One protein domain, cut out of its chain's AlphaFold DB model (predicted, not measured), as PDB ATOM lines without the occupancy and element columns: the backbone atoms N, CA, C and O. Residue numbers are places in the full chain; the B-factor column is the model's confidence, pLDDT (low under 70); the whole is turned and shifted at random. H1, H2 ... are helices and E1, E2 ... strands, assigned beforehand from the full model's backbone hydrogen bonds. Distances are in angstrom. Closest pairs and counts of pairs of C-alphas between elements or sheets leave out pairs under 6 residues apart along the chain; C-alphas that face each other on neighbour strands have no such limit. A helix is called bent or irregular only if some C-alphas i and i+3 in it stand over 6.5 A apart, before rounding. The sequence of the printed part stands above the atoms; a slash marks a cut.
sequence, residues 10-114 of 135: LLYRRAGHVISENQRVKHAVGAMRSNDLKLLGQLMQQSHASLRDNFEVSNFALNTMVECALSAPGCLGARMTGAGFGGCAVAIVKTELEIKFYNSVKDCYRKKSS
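This is residues 10 to 114 of the 135 residues of the protein "Galactokinase" of Candidatus Lambdaproteobacteria bacterium (UniProt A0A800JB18). Four helices, H1, H2, H3 and H4, lie side by side in a row and make a flat slab, each running opposite ways to the one before it, and a two-stranded hairpin, E1 and E2, packs over one face of the slab along the gap between H2 and H3. H1 and H4 form the two ends of the row. The printed part has 105 residues, with elements in the order H1, H2, H3, E1, E2, H4; the sheet E1 - E2 is antiparallel, and the class is mostly helix. The whole is compact, with a radius of gyration of the C-alphas of 14.1 A, and flat, spanning 40 by 36 by 17 A.

H1, residues 10 to 33, begins with C-alpha 10 at (118.736, 5.697, 69.149) and is 35.0 A long from first to last C-alpha. H2, residues 37 to 53, is 24.3 A long. H3, residues 60 to 71, is 16.3 A long. Strand E1, residues 75 to 81, begins with C-alpha 75 at (106.118, 31.703, 83.954) and is 16.2 A long. E2, residues 88 to 93, is 15.7 A long. H4, residues 95 to 113, is 26.2 A long and ends with C-alpha 113 at (96.227, 14.274, 85.088). H4 is irregular, with C-alphas 96 and 99 7.9 A apart, and has a kink of 31 degrees near residue 102.

H1 and H2 form a helical hairpin: they touch, closest at the C-alphas of Ala 28 and Leu 40, 5.4 A, with a shallow tilt of 12 degrees, opposite ways. H2 and H3 are close but not clearly touching, the C-alphas of Arg 52 and Asn 63 being closest at 7.9 A. The closest C-alphas of H2 and E1 are those of Gly 41 and Gly 77, 3.7 A; those of H3 and E1 are Val 66 and Ala 78, 5.6 A. E1 and E2 form an antiparallel hairpin, with N 76 and O 92 at 2.8 A and N 90 and O 79 at 2.8 A, within hydrogen-bond range. H3 and H4 touch, closest at the C-alphas of Cys 68 and Val 105, 5.2 A, and run opposite ways at a tilt of 38 degrees, only just steep. H1 is apart from H3, E1, E2 and H4, and H2 is apart from H4. Every O i to N i+4 pair is within hydrogen-bond range in H1, H2 and H3; in H4, 13 of 15 are.

The two C-alphas farthest apart, those of Leu 11 and Glu 96, are 43.3 A apart. The printed part has no cut and no long link. The mean pLDDT of the printed part is 97.9, and no printed residue is under 70.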
ATOM      1  N   LEU A  10     118.954   5.553  67.711       95.44
ATOM      2  CA  LEU A  10     118.736   5.697  69.149       95.44
ATOM      3  C   LEU A  10     119.951   6.335  69.838       95.44
ATOM      4  O   LEU A  10     119.816   7.372  70.486       95.44
ATOM      5  N   LEU A  11     121.140   5.745  69.672       96.12
ATOM      6  CA  LEU A  11     122.367   6.245  70.301       96.12
ATOM      7  C   LEU A  11     122.721   7.650  69.814       96.12
ATOM      8  O   LEU A  11     123.163   8.479  70.607       96.12
ATOM      9  N   TYR A  12     122.463   7.945  68.539       95.69
ATOM     10  CA  TYR A  12     122.646   9.276  67.978       95.69
ATOM     11  C   TYR A  12     121.784  10.327  68.696       95.69
ATOM     12  O   TYR A  12     122.305  11.370  69.093       95.69
ATOM     13  N   ARG A  13     120.494  10.046  68.944       96.94
ATOM     14  CA  ARG A  13     119.618  10.958  69.706       96.94
ATOM     15  C   ARG A  13     120.093  11.142  71.147       96.94
ATOM     16  O   ARG A  13     120.164  12.278  71.618       96.94
ATOM     17  N   ARG A  14     120.483  10.056  71.827       97.62
ATOM     18  CA  ARG A  14     120.982  10.116  73.215       97.62
ATOM     19  C   ARG A  14     122.261  10.944  73.325       97.62
ATOM     20  O   ARG A  14     122.327  11.853  74.151       97.62
ATOM     21  N   ALA A  15     123.237  10.694  72.455       96.94
ATOM     22  CA  ALA A  15     124.469  11.479  72.396       96.94
ATOM     23  C   ALA A  15     124.191  12.948  72.030       96.94
ATOM     24  O   ALA A  15     124.748  13.859  72.643       96.94
ATOM     25  N   GLY A  16     123.281  13.188  71.080       96.44
ATOM     26  CA  GLY A  16     122.847  14.528  70.686       96.44
ATOM     27  C   GLY A  16     122.219  15.318  71.835       96.44
ATOM     28  O   GLY A  16     122.525  16.503  72.005       96.44
ATOM     29  N   HIS A  17     121.401  14.675  72.678       98.25
ATOM     30  CA  HIS A  17     120.900  15.296  73.904       98.25
ATOM     31  C   HIS A  17     122.055  15.730  74.811       98.25
ATOM     32  O   HIS A  17     122.136  16.911  75.127       98.25
ATOM     33  N   VAL A  18     122.970  14.820  75.163       98.38
ATOM     34  CA  VAL A  18     124.080  15.108  76.092       98.38
ATOM     35  C   VAL A  18     124.952  16.263  75.593       98.38
ATOM     36  O   VAL A  18     125.242  17.200  76.337       98.38
ATOM     37  N   ILE A  19     125.338  16.239  74.315       98.12
ATOM     38  CA  ILE A  19     126.177  17.288  73.720       98.12
ATOM     39  C   ILE A  19     125.442  18.632  73.719       98.12
ATOM     40  O   ILE A  19     126.011  19.648  74.124       98.12
ATOM     41  N   SER A  20     124.180  18.652  73.281       98.31
ATOM     42  CA  SER A  20     123.397  19.890  73.225       98.31
ATOM     43  C   SER A  20     123.046  20.430  74.613       98.31
ATOM     44  O   SER A  20     123.016  21.645  74.797       98.31
ATOM     45  N   GLU A  21     122.839  19.561  75.603       98.69
ATOM     46  CA  GLU A  21     122.565  19.943  76.989       98.69
ATOM     47  C   GLU A  21     123.782  20.606  77.629       98.69
ATOM     48  O   GLU A  21     123.652  21.675  78.223       98.69
ATOM     49  N   ASN A  22     124.983  20.064  77.406       98.69
ATOM     50  CA  ASN A  22     126.228  20.685  77.865       98.69
ATOM     51  C   ASN A  22     126.415  22.102  77.301       98.69
ATOM     52  O   ASN A  22     126.868  23.000  78.012       98.69
ATOM     53  N   GLN A  23     126.052  22.331  76.035       98.62
ATOM     54  CA  GLN A  23     126.088  23.680  75.461       98.62
ATOM     55  C   GLN A  23     124.981  24.576  76.032       98.62
ATOM     56  O   GLN A  23     125.248  25.731  76.367       98.62
ATOM     57  N   ARG A  24     123.764  24.047  76.233       98.69
ATOM     58  CA  ARG A  24     122.672  24.786  76.889       98.69
ATOM     59  C   ARG A  24     123.052  25.251  78.291       98.69
ATOM     60  O   ARG A  24     122.711  26.374  78.638       98.69
ATOM     61  N   VAL A  25     123.800  24.458  79.061       98.62
ATOM     62  CA  VAL A  25     124.307  24.879  80.381       98.62
ATOM     63  C   VAL A  25     125.212  26.106  80.260       98.62
ATOM     64  O   VAL A  25     125.025  27.072  80.995       98.62
ATOM     65  N   LYS A  26     126.147  26.126  79.302       98.62
ATOM     66  CA  LYS A  26     127.017  27.296  79.077       98.62
ATOM     67  C   LYS A  26     126.209  28.538  78.700       98.62
ATOM     68  O   LYS A  26     126.459  29.614  79.240       98.62
ATOM     69  N   HIS A  27     125.216  28.386  77.825       98.69
ATOM     70  CA  HIS A  27     124.319  29.483  77.458       98.69
ATOM     71  C   HIS A  27     123.467  29.953  78.644       98.69
ATOM     72  O   HIS A  27     123.295  31.153  78.823       98.69
ATOM     73  N   ALA A  28     122.985  29.034  79.485       98.62
ATOM     74  CA  ALA A  28     122.193  29.358  80.668       98.62
ATOM     75  C   ALA A  28     123.014  30.151  81.692       98.62
ATOM     76  O   ALA A  28     122.520  31.137  82.230       98.62
ATOM     77  N   VAL A  29     124.284  29.785  81.905       98.56
ATOM     78  CA  VAL A  29     125.214  30.571  82.735       98.56
ATOM     79  C   VAL A  29     125.403  31.977  82.163       98.56
ATOM     80  O   VAL A  29     125.384  32.947  82.919       98.56
ATOM     81  N   GLY A  30     125.556  32.102  80.841       98.69
ATOM     82  CA  GLY A  30     125.610  33.401  80.165       98.69
ATOM     83  C   GLY A  30     124.357  34.240  80.422       98.69
ATOM     84  O   GLY A  30     124.471  35.366  80.895       98.69
ATOM     85  N   ALA A  31     123.176  33.653  80.208       98.62
ATOM     86  CA  ALA A  31     121.883  34.297  80.427       98.62
ATOM     87  C   ALA A  31     121.691  34.750  81.885       98.62
ATOM     88  O   ALA A  31     121.242  35.865  82.133       98.62
ATOM     89  N   MET A  32     122.081  33.924  82.863       97.81
ATOM     90  CA  MET A  32     122.035  34.298  84.282       97.81
ATOM     91  C   MET A  32     122.954  35.486  84.585       97.81
ATOM     92  O   MET A  32     122.537  36.425  85.258       97.81
ATOM     93  N   ARG A  33     124.189  35.480  84.067       98.31
ATOM     94  CA  ARG A  33     125.156  36.573  84.277       98.31
ATOM     95  C   ARG A  33     124.703  37.893  83.658       98.31
ATOM     96  O   ARG A  33     125.008  38.943  84.209       98.31
ATOM     97  N   SER A  34     123.985  37.842  82.539       98.25
ATOM     98  CA  SER A  34     123.424  39.023  81.879       98.25
ATOM     99  C   SER A  34     122.018  39.389  82.364       98.25
ATOM    100  O   SER A  34     121.402  40.279  81.785       98.25
ATOM    101  N   ASN A  35     121.492  38.705  83.387       97.69
ATOM    102  CA  ASN A  35     120.117  38.854  83.876       97.69
ATOM    103  C   ASN A  35     119.036  38.675  82.780       97.69
ATOM    104  O   ASN A  35     117.939  39.229  82.867       97.69
ATOM    105  N   ASP A  36     119.325  37.887  81.741       98.38
ATOM    106  CA  ASP A  36     118.387  37.571  80.663       98.38
ATOM    107  C   ASP A  36     117.533  36.352  81.039       98.38
ATOM    108  O   ASP A  36     117.736  35.214  80.598       98.38
ATOM    109  N   LEU A  37     116.545  36.598  81.900       96.94
ATOM    110  CA  LEU A  37     115.630  35.560  82.375       96.94
ATOM    111  C   LEU A  37     114.733  35.001  81.260       96.94
ATOM    112  O   LEU A  37     114.239  33.876  81.376       96.94
ATOM    113  N   LYS A  38     114.532  35.753  80.171       97.19
ATOM    114  CA  LYS A  38     113.759  35.295  79.014       97.19
ATOM    115  C   LYS A  38     114.533  34.221  78.257       97.19
ATOM    116  O   LYS A  38     113.981  33.150  78.002       97.19
ATOM    117  N   LEU A  39     115.807  34.472  77.953       98.56
ATOM    118  CA  LEU A  39     116.680  33.480  77.329       98.56
ATOM    119  C   LEU A  39     116.850  32.252  78.227       98.56
ATOM    120  O   LEU A  39     116.749  31.122  77.750       98.56
ATOM    121  N   LEU A  40     117.042  32.448  79.535       98.69
ATOM    122  CA  LEU A  40     117.131  31.335  80.481       98.69
ATOM    123  C   LEU A  40     115.873  30.451  80.444       98.69
ATOM    124  O   LEU A  40     115.975  29.226  80.351       98.69
ATOM    125  N   GLY A  41     114.689  31.066  80.444       98.56
ATOM    126  CA  GLY A  41     113.421  30.355  80.329       98.56
ATOM    127  C   GLY A  41     113.270  29.581  79.011       98.56
ATOM    128  O   GLY A  41     112.827  28.430  79.018       98.56
ATOM    129  N   GLN A  42     113.710  30.157  77.889       98.69
ATOM    130  CA  GLN A  42     113.748  29.470  76.590       98.69
ATOM    131  C   GLN A  42     114.689  28.257  76.609       98.69
ATOM    132  O   GLN A  42     114.330  27.185  76.118       98.69
ATOM    133  N   LEU A  43     115.871  28.389  77.219       98.88
ATOM    134  CA  LEU A  43     116.836  27.294  77.355       98.88
ATOM    135  C   LEU A  43     116.284  26.147  78.215       98.88
ATOM    136  O   LEU A  43     116.495  24.978  77.881       98.88
ATOM    137  N   MET A  44     115.526  26.452  79.277       98.81
ATOM    138  CA  MET A  44     114.834  25.434  80.078       98.81
ATOM    139  C   MET A  44     113.828  24.642  79.235       98.81
ATOM    140  O   MET A  44     113.843  23.410  79.279       98.81
ATOM    141  N   GLN A  45     113.009  25.327  78.431       98.69
ATOM    142  CA  GLN A  45     112.019  24.692  77.554       98.69
ATOM    143  C   GLN A  45     112.681  23.795  76.502       98.69
ATOM    144  O   GLN A  45     112.283  22.642  76.329       98.69
ATOM    145  N   GLN A  46     113.742  24.282  75.848       98.75
ATOM    146  CA  GLN A  46     114.527  23.497  74.888       98.75
ATOM    147  C   GLN A  46     115.150  22.258  75.537       98.75
ATOM    148  O   GLN A  46     115.166  21.177  74.947       98.75
ATOM    149  N   SER A  47     115.650  22.401  76.764       98.88
ATOM    150  CA  SER A  47     116.191  21.277  77.517       98.88
ATOM    151  C   SER A  47     115.107  20.249  77.868       98.88
ATOM    152  O   SER A  47     115.326  19.051  77.688       98.88
ATOM    153  N   HIS A  48     113.912  20.681  78.292       98.75
ATOM    154  CA  HIS A  48     112.796  19.761  78.537       98.75
ATOM    155  C   HIS A  48     112.377  19.004  77.274       98.75
ATOM    156  O   HIS A  48     112.255  17.781  77.318       98.75
ATOM    157  N   ALA A  49     112.233  19.703  76.143       98.75
ATOM    158  CA  ALA A  49     111.931  19.076  74.859       98.75
ATOM    159  C   ALA A  49     112.997  18.035  74.488       98.75
ATOM    160  O   ALA A  49     112.674  16.907  74.132       98.75
ATOM    161  N   SER A  50     114.283  18.355  74.674       98.75
ATOM    162  CA  SER A  50     115.346  17.387  74.413       98.75
ATOM    163  C   SER A  50     115.319  16.187  75.367       98.75
ATOM    164  O   SER A  50     115.642  15.088  74.928       98.75
ATOM    165  N   LEU A  51     114.962  16.361  76.641       98.75
ATOM    166  CA  LEU A  51     114.807  15.241  77.578       98.75
ATOM    167  C   LEU A  51     113.623  14.345  77.219       98.75
ATOM    168  O   LEU A  51     113.712  13.130  77.380       98.75
ATOM    169  N   ARG A  52     112.531  14.932  76.722       98.56
ATOM    170  CA  ARG A  52     111.339  14.209  76.271       98.56
ATOM    171  C   ARG A  52     111.603  13.447  74.973       98.56
ATOM    172  O   ARG A  52     111.339  12.256  74.923       98.56
ATOM    173  N   ASP A  53     112.164  14.114  73.967       98.31
ATOM    174  CA  ASP A  53     112.183  13.606  72.588       98.31
ATOM    175  C   ASP A  53     113.505  12.907  72.234       98.31
ATOM    176  O   ASP A  53     113.525  11.868  71.576       98.31
ATOM    177  N   ASN A  54     114.638  13.460  72.684       98.12
ATOM    178  CA  ASN A  54     115.962  12.925  72.354       98.12
ATOM    179  C   ASN A  54     116.518  12.000  73.431       98.12
ATOM    180  O   ASN A  54     117.287  11.099  73.094       98.12
ATOM    181  N   PHE A  55     116.172  12.217  74.703       98.31
ATOM    182  CA  PHE A  55     116.621  11.373  75.816       98.31
ATOM    183  C   PHE A  55     115.555  10.384  76.301       98.31
ATOM    184  O   PHE A  55     115.910   9.329  76.814       98.31
ATOM    185  N   GLU A  56     114.278  10.679  76.048       98.31
ATOM    186  CA  GLU A  56     113.116   9.840  76.370       98.31
ATOM    187  C   GLU A  56     113.053   9.444  77.858       98.31
ATOM    188  O   GLU A  56     112.753   8.307  78.207       98.31
ATOM    189  N   VAL A  57     113.339  10.407  78.745       98.38
ATOM    190  CA  VAL A  57     113.282  10.235  80.214       98.38
ATOM    191  C   VAL A  57     112.125  10.992  80.870       98.38
ATOM    192  O   VAL A  57     112.016  11.031  82.092       98.38
ATOM    193  N   SER A  58     111.264  11.638  80.087       97.94
ATOM    194  CA  SER A  58     110.046  12.265  80.614       97.94
ATOM    195  C   SER A  58     108.882  11.266  80.631       97.94
ATOM    196  O   SER A  58     109.000  10.131  80.178       97.94
ATOM    197  N   ASN A  59     107.733  11.687  81.146       96.56
ATOM    198  CA  ASN A  59     106.488  10.928  81.080       96.56
ATOM    199  C   ASN A  59     105.284  11.877  80.974       96.56
ATOM    200  O   ASN A  59     105.434  13.100  80.996       96.56
ATOM    201  N   PHE A  60     104.080  11.310  80.870       97.44
ATOM    202  CA  PHE A  60     102.840  12.087  80.785       97.44
ATOM    203  C   PHE A  60     102.691  13.095  81.936       97.44
ATOM    204  O   PHE A  60     102.376  14.259  81.692       97.44
ATOM    205  N   ALA A  61     102.975  12.680  83.174       97.19
ATOM    206  CA  ALA A  61     102.868  13.538  84.353       97.19
ATOM    207  C   ALA A  61     103.835  14.737  84.287       97.19
ATOM    208  O   ALA A  61     103.412  15.882  84.423       97.19
ATOM    209  N   LEU A  62     105.121  14.510  84.005       97.81
ATOM    210  CA  LEU A  62     106.111  15.584  83.885       97.81
ATOM    211  C   LEU A  62     105.808  16.531  82.722       97.81
ATOM    212  O   LEU A  62     105.869  17.747  82.904       97.81
ATOM    213  N   ASN A  63     105.449  15.993  81.554       98.38
ATOM    214  CA  ASN A  63     105.099  16.808  80.388       98.38
ATOM    215  C   ASN A  63     103.884  17.694  80.695       98.38
ATOM    216  O   ASN A  63     103.921  18.898  80.460       98.38
ATOM    217  N   THR A  64     102.849  17.123  81.316       98.38
ATOM    218  CA  THR A  64     101.645  17.859  81.727       98.38
ATOM    219  C   THR A  64     101.975  18.965  82.727       98.38
ATOM    220  O   THR A  64     101.460  20.076  82.611       98.38
ATOM    221  N   MET A  65     102.847  18.690  83.703       98.56
ATOM    222  CA  MET A  65     103.280  19.684  84.686       98.56
ATOM    223  C   MET A  65     103.998  20.857  84.015       98.56
ATOM    224  O   MET A  65     103.674  22.012  84.288       98.56
ATOM    225  N   VAL A  66     104.943  20.570  83.114       98.62
ATOM    226  CA  VAL A  66     105.685  21.608  82.387       98.62
ATOM    227  C   VAL A  66     104.754  22.411  81.477       98.62
ATOM    228  O   VAL A  66     104.814  23.634  81.499       98.62
ATOM    229  N   GLU A  67     103.843  21.770  80.745       98.56
ATOM    230  CA  GLU A  67     102.845  22.468  79.921       98.56
ATOM    231  C   GLU A  67     101.946  23.400  80.740       98.56
ATOM    232  O   GLU A  67     101.710  24.547  80.347       98.56
ATOM    233  N   CYS A  68     101.442  22.919  81.880       98.69
ATOM    234  CA  CYS A  68     100.619  23.723  82.776       98.69
ATOM    235  C   CYS A  68     101.411  24.898  83.356       98.69
ATOM    236  O   CYS A  68     100.890  26.009  83.396       98.69
ATOM    237  N   ALA A  69     102.671  24.681  83.743       98.62
ATOM    238  CA  ALA A  69     103.556  25.749  84.195       98.62
ATOM    239  C   ALA A  69     103.793  26.797  83.102       98.62
ATOM    240  O   ALA A  69     103.655  27.984  83.366       98.62
ATOM    241  N   LEU A  70     104.113  26.391  81.871       98.62
ATOM    242  CA  LEU A  70     104.375  27.315  80.758       98.62
ATOM    243  C   LEU A  70     103.149  28.134  80.349       98.62
ATOM    244  O   LEU A  70     103.293  29.257  79.876       98.62
ATOM    245  N   SER A  71     101.954  27.580  80.546       98.38
ATOM    246  CA  SER A  71     100.688  28.254  80.246       98.38
ATOM    247  C   SER A  71     100.221  29.181  81.377       98.38
ATOM    248  O   SER A  71      99.284  29.956  81.191       98.38
ATOM    249  N   ALA A  72     100.836  29.090  82.560       98.50
ATOM    250  CA  ALA A  72     100.431  29.850  83.732       98.50
ATOM    251  C   ALA A  72     101.004  31.283  83.722       98.50
ATOM    252  O   ALA A  72     102.119  31.515  83.239       98.50
ATOM    253  N   PRO A  73     100.285  32.265  84.300       98.06
ATOM    254  CA  PRO A  73     100.746  33.649  84.356       98.06
ATOM    255  C   PRO A  73     102.112  33.786  85.032       98.06
ATOM    256  O   PRO A  73     102.342  33.233  86.103       98.06
ATOM    257  N   GLY A  74     103.004  34.572  84.430       97.50
ATOM    258  CA  GLY A  74     104.300  34.910  85.024       97.50
ATOM    259  C   GLY A  74     105.386  33.848  84.885       97.50
ATOM    260  O   GLY A  74     106.509  34.111  85.310       97.50
ATOM    261  N   CYS A  75     105.100  32.696  84.274       98.44
ATOM    262  CA  CYS A  75     106.118  31.703  83.954       98.44
ATOM    263  C   CYS A  75     107.034  32.200  82.828       98.44
ATOM    264  O   CYS A  75     106.567  32.600  81.763       98.44
ATOM    265  N   LEU A  76     108.345  32.165  83.057       98.19
ATOM    266  CA  LEU A  76     109.363  32.500  82.056       98.19
ATOM    267  C   LEU A  76     109.893  31.244  81.350       98.19
ATOM    268  O   LEU A  76     110.250  31.277  80.174       98.19
ATOM    269  N   GLY A  77     109.913  30.115  82.054       98.56
ATOM    270  CA  GLY A  77     110.283  28.818  81.508       98.56
ATOM    271  C   GLY A  77     110.185  27.725  82.558       98.56
ATOM    272  O   GLY A  77     110.280  27.993  83.754       98.56
ATOM    273  N   ALA A  78     109.997  26.490  82.104       98.69
ATOM    274  CA  ALA A  78     109.855  25.326  82.961       98.69
ATOM    275  C   ALA A  78     110.487  24.089  82.318       98.69
ATOM    276  O   ALA A  78     110.576  23.983  81.093       98.69
ATOM    277  N   ARG A  79     110.940  23.156  83.157       98.75
ATOM    278  CA  ARG A  79     111.480  21.855  82.745       98.75
ATOM    279  C   ARG A  79     111.353  20.819  83.850       98.75
ATOM    280  O   ARG A  79     111.296  21.172  85.021       98.75
ATOM    281  N   MET A  80     111.405  19.540  83.489       98.38
ATOM    282  CA  MET A  80     111.674  18.478  84.465       98.38
ATOM    283  C   MET A  80     113.053  18.662  85.126       98.38
ATOM    284  O   MET A  80     113.965  19.231  84.524       98.38
ATOM    285  N   THR A  81     113.218  18.162  86.349       97.62
ATOM    286  CA  THR A  81     114.498  18.168  87.071       97.62
ATOM    287  C   THR A  81     114.761  16.818  87.738       97.62
ATOM    288  O   THR A  81     113.828  16.092  88.077       97.62
ATOM    289  N   GLY A  82     116.037  16.469  87.915       96.94
ATOM    290  CA  GLY A  82     116.463  15.140  88.354       96.94
ATOM    291  C   GLY A  82     116.508  14.117  87.214       96.94
ATOM    292  O   GLY A  82     116.650  14.479  86.047       96.94
ATOM    293  N   ALA A  83     116.419  12.832  87.568       97.25
ATOM    294  CA  ALA A  83     116.636  11.719  86.639       97.25
ATOM    295  C   ALA A  83     115.525  11.544  85.587       97.25
ATOM    296  O   ALA A  83     115.797  11.064  84.490       97.25
ATOM    297  N   GLY A  84     114.290  11.933  85.913       96.25
ATOM    298  CA  GLY A  84     113.118  11.666  85.081       96.25
ATOM    299  C   GLY A  84     112.309  10.456  85.512       96.25
ATOM    300  O   GLY A  84     112.390  10.013  86.654       96.25
ATOM    301  N   PHE A  85     111.467   9.980  84.593       95.81
ATOM    302  CA  PHE A  85     110.479   8.915  84.787       95.81
ATOM    303  C   PHE A  85     109.443   9.216  85.887       95.81
ATOM    304  O   PHE A  85     108.711   8.334  86.331       95.81
ATOM    305  N   GLY A  86     109.342  10.483  86.294       92.62
ATOM    306  CA  GLY A  86     108.523  10.972  87.398       92.62
ATOM    307  C   GLY A  86     109.256  12.061  88.184       92.62
ATOM    308  O   GLY A  86     110.253  12.616  87.725       92.62
ATOM    309  N   GLY A  87     108.762  12.373  89.382       94.81
ATOM    310  CA  GLY A  87     109.394  13.347  90.269       94.81
ATOM    311  C   GLY A  87     108.931  14.780  90.014       94.81
ATOM    312  O   GLY A  87     107.733  15.059  90.032       94.81
ATOM    313  N   CYS A  88     109.882  15.699  89.838       97.50
ATOM    314  CA  CYS A  88     109.626  17.136  89.908       97.50
ATOM    315  C   CYS A  88     109.886  17.862  88.584       97.50
ATOM    316  O   CYS A  88     110.737  17.481  87.776       97.50
ATOM    317  N   ALA A  89     109.195  18.986  88.419       98.06
ATOM    318  CA  ALA A  89     109.548  20.032  87.474       98.06
ATOM    319  C   ALA A  89     109.959  21.296  88.238       98.06
ATOM    320  O   ALA A  89     109.574  21.489  89.390       98.06
ATOM    321  N   VAL A  90     110.742  22.150  87.589       98.25
ATOM    322  CA  VAL A  90     111.139  23.471  88.076       98.25
ATOM    323  C   VAL A  90     110.712  24.519  87.056       98.25
ATOM    324  O   VAL A  90     110.819  24.289  85.849       98.25
ATOM    325  N   ALA A  91     110.228  25.658  87.541       98.31
ATOM    326  CA  ALA A  91     109.825  26.794  86.728       98.31
ATOM    327  C   ALA A  91     110.421  28.085  87.290       98.31
ATOM    328  O   ALA A  91     110.543  28.234  88.503       98.31
ATOM    329  N   ILE A  92     110.771  29.013  86.404       97.44
ATOM    330  CA  ILE A  92     111.111  30.388  86.774       97.44
ATOM    331  C   ILE A  92     109.842  31.213  86.637       97.44
ATOM    332  O   ILE A  92     109.228  31.235  85.567       97.44
ATOM    333  N   VAL A  93     109.462  31.892  87.713       97.75
ATOM    334  CA  VAL A  93     108.202  32.626  87.810       97.75
ATOM    335  C   VAL A  93     108.482  34.027  88.329       97.75
ATOM    336  O   VAL A  93     109.316  34.215  89.210       97.75
ATOM    337  N   LYS A  94     107.781  35.014  87.779       97.06
ATOM    338  CA  LYS A  94     107.767  36.375  88.316       97.06
ATOM    339  C   LYS A  94     107.127  36.393  89.705       97.06
ATOM    340  O   LYS A  94     105.981  35.961  89.849       97.06
ATOM    341  N   THR A  95     107.845  36.905  90.701       95.88
ATOM    342  CA  THR A  95     107.437  36.888  92.115       95.88
ATOM    343  C   THR A  95     106.051  37.497  92.332       95.88
ATOM    344  O   THR A  95     105.219  36.930  93.033       95.88
ATOM    345  N   GLU A  96     105.741  38.603  91.657       97.81
ATOM    346  CA  GLU A  96     104.454  39.296  91.768       97.81
ATOM    347  C   GLU A  96     103.256  38.497  91.215       97.81
ATOM    348  O   GLU A  96     102.100  38.852  91.452       97.81
ATOM    349  N   LEU A  97     103.508  37.401  90.488       97.88
ATOM    350  CA  LEU A  97     102.488  36.512  89.925       97.88
ATOM    351  C   LEU A  97     102.462  35.125  90.580       97.88
ATOM    352  O   LEU A  97     101.658  34.295  90.159       97.88
ATOM    353  N   GLU A  98     103.257  34.874  91.624       96.12
ATOM    354  CA  GLU A  98     103.416  33.552  92.250       96.12
ATOM    355  C   GLU A  98     102.079  32.898  92.644       96.12
ATOM    356  O   GLU A  98     101.811  31.751  92.284       96.12
ATOM    357  N   ILE A  99     101.182  33.636  93.308       97.19
ATOM    358  CA  ILE A  99      99.869  33.114  93.734       97.19
ATOM    359  C   ILE A  99      98.990  32.751  92.524       97.19
ATOM    360  O   ILE A  99      98.297  31.728  92.525       97.19
ATOM    361  N   LYS A 100      99.008  33.579  91.470       98.31
ATOM    362  CA  LYS A 100      98.237  33.330  90.238       98.31
ATOM    363  C   LYS A 100      98.800  32.134  89.478       98.31
ATOM    364  O   LYS A 100      98.025  31.296  89.017       98.31
ATOM    365  N   PHE A 101     100.125  32.036  89.396       98.44
ATOM    366  CA  PHE A 101     100.830  30.888  88.844       98.44
ATOM    367  C   PHE A 101     100.430  29.608  89.582       98.44
ATOM    368  O   PHE A 101      99.940  28.673  88.952       98.44
ATOM    369  N   TYR A 102     100.542  29.591  90.914       98.25
ATOM    370  CA  TYR A 102     100.217  28.433  91.746       98.25
ATOM    371  C   TYR A 102      98.804  27.907  91.473       98.25
ATOM    372  O   TYR A 102      98.623  26.723  91.183       98.25
ATOM    373  N   ASN A 103      97.797  28.786  91.523       98.19
ATOM    374  CA  ASN A 103      96.408  28.383  91.308       98.19
ATOM    375  C   ASN A 103      96.174  27.885  89.876       98.19
ATOM    376  O   ASN A 103      95.563  26.834  89.690       98.19
ATOM    377  N   SER A 104      96.727  28.578  88.876       98.50
ATOM    378  CA  SER A 104      96.607  28.187  87.468       98.50
ATOM    379  C   SER A 104      97.224  26.811  87.193       98.50
ATOM    380  O   SER A 104      96.575  25.959  86.584       98.50
ATOM    381  N   VAL A 105      98.439  26.557  87.694       98.56
ATOM    382  CA  VAL A 105      99.123  25.266  87.522       98.56
ATOM    383  C   VAL A 105      98.375  24.154  88.242       98.56
ATOM    384  O   VAL A 105      98.141  23.104  87.646       98.56
ATOM    385  N   LYS A 106      97.963  24.380  89.494       98.38
ATOM    386  CA  LYS A 106      97.214  23.401  90.289       98.38
ATOM    387  C   LYS A 106      95.939  22.957  89.569       98.38
ATOM    388  O   LYS A 106      95.703  21.757  89.429       98.38
ATOM    389  N   ASP A 107      95.156  23.910  89.072       98.31
ATOM    390  CA  ASP A 107      93.885  23.622  88.409       98.31
ATOM    391  C   ASP A 107      94.091  22.965  87.038       98.31
ATOM    392  O   ASP A 107      93.410  21.992  86.712       98.31
ATOM    393  N   CYS A 108      95.053  23.453  86.245       98.56
ATOM    394  CA  CYS A 108      95.411  22.855  84.957       98.56
ATOM    395  C   CYS A 108      95.873  21.402  85.123       98.56
ATOM    396  O   CYS A 108      95.380  20.503  84.436       98.56
ATOM    397  N   TYR A 109      96.789  21.162  86.062       98.44
ATOM    398  CA  TYR A 109      97.392  19.851  86.263       98.44
ATOM    399  C   TYR A 109      96.369  18.835  86.766       98.44
ATOM    400  O   TYR A 109      96.306  17.722  86.242       98.44
ATOM    401  N   ARG A 110      95.515  19.234  87.719       98.06
ATOM    402  CA  ARG A 110      94.437  18.379  88.229       98.06
ATOM    403  C   ARG A 110      93.458  17.984  87.129       98.06
ATOM    404  O   ARG A 110      93.077  16.822  87.060       98.06
ATOM    405  N   LYS A 111      93.088  18.916  86.244       98.06
ATOM    406  CA  LYS A 111      92.185  18.639  85.113       98.06
ATOM    407  C   LYS A 111      92.781  17.662  84.100       98.06
ATOM    408  O   LYS A 111      92.060  16.811  83.597       98.06
ATOM    409  N   LYS A 112      94.075  17.786  83.786       97.88
ATOM    410  CA  LYS A 112      94.735  16.956  82.763       97.88
ATOM    411  C   LYS A 112      95.189  15.586  83.273       97.88
ATOM    412  O   LYS A 112      95.202  14.636  82.502       97.88
ATOM    413  N   SER A 113      95.598  15.487  84.539       95.81
ATOM    414  CA  SER A 113      96.227  14.274  85.088       95.81
ATOM    415  C   SER A 113      95.392  13.531  86.128       95.81
ATOM    416  O   SER A 113      95.753  12.417  86.493       95.81
ATOM    417  N   SER A 114      94.319  14.143  86.643       95.44
ATOM    418  CA  SER A 114      93.560  13.663  87.812       95.44
ATOM    419  C   SER A 114      94.383  13.551  89.107       95.44
ATOM    420  O   SER A 114      93.907  12.995  90.096       95.44
TER     421      SER A 114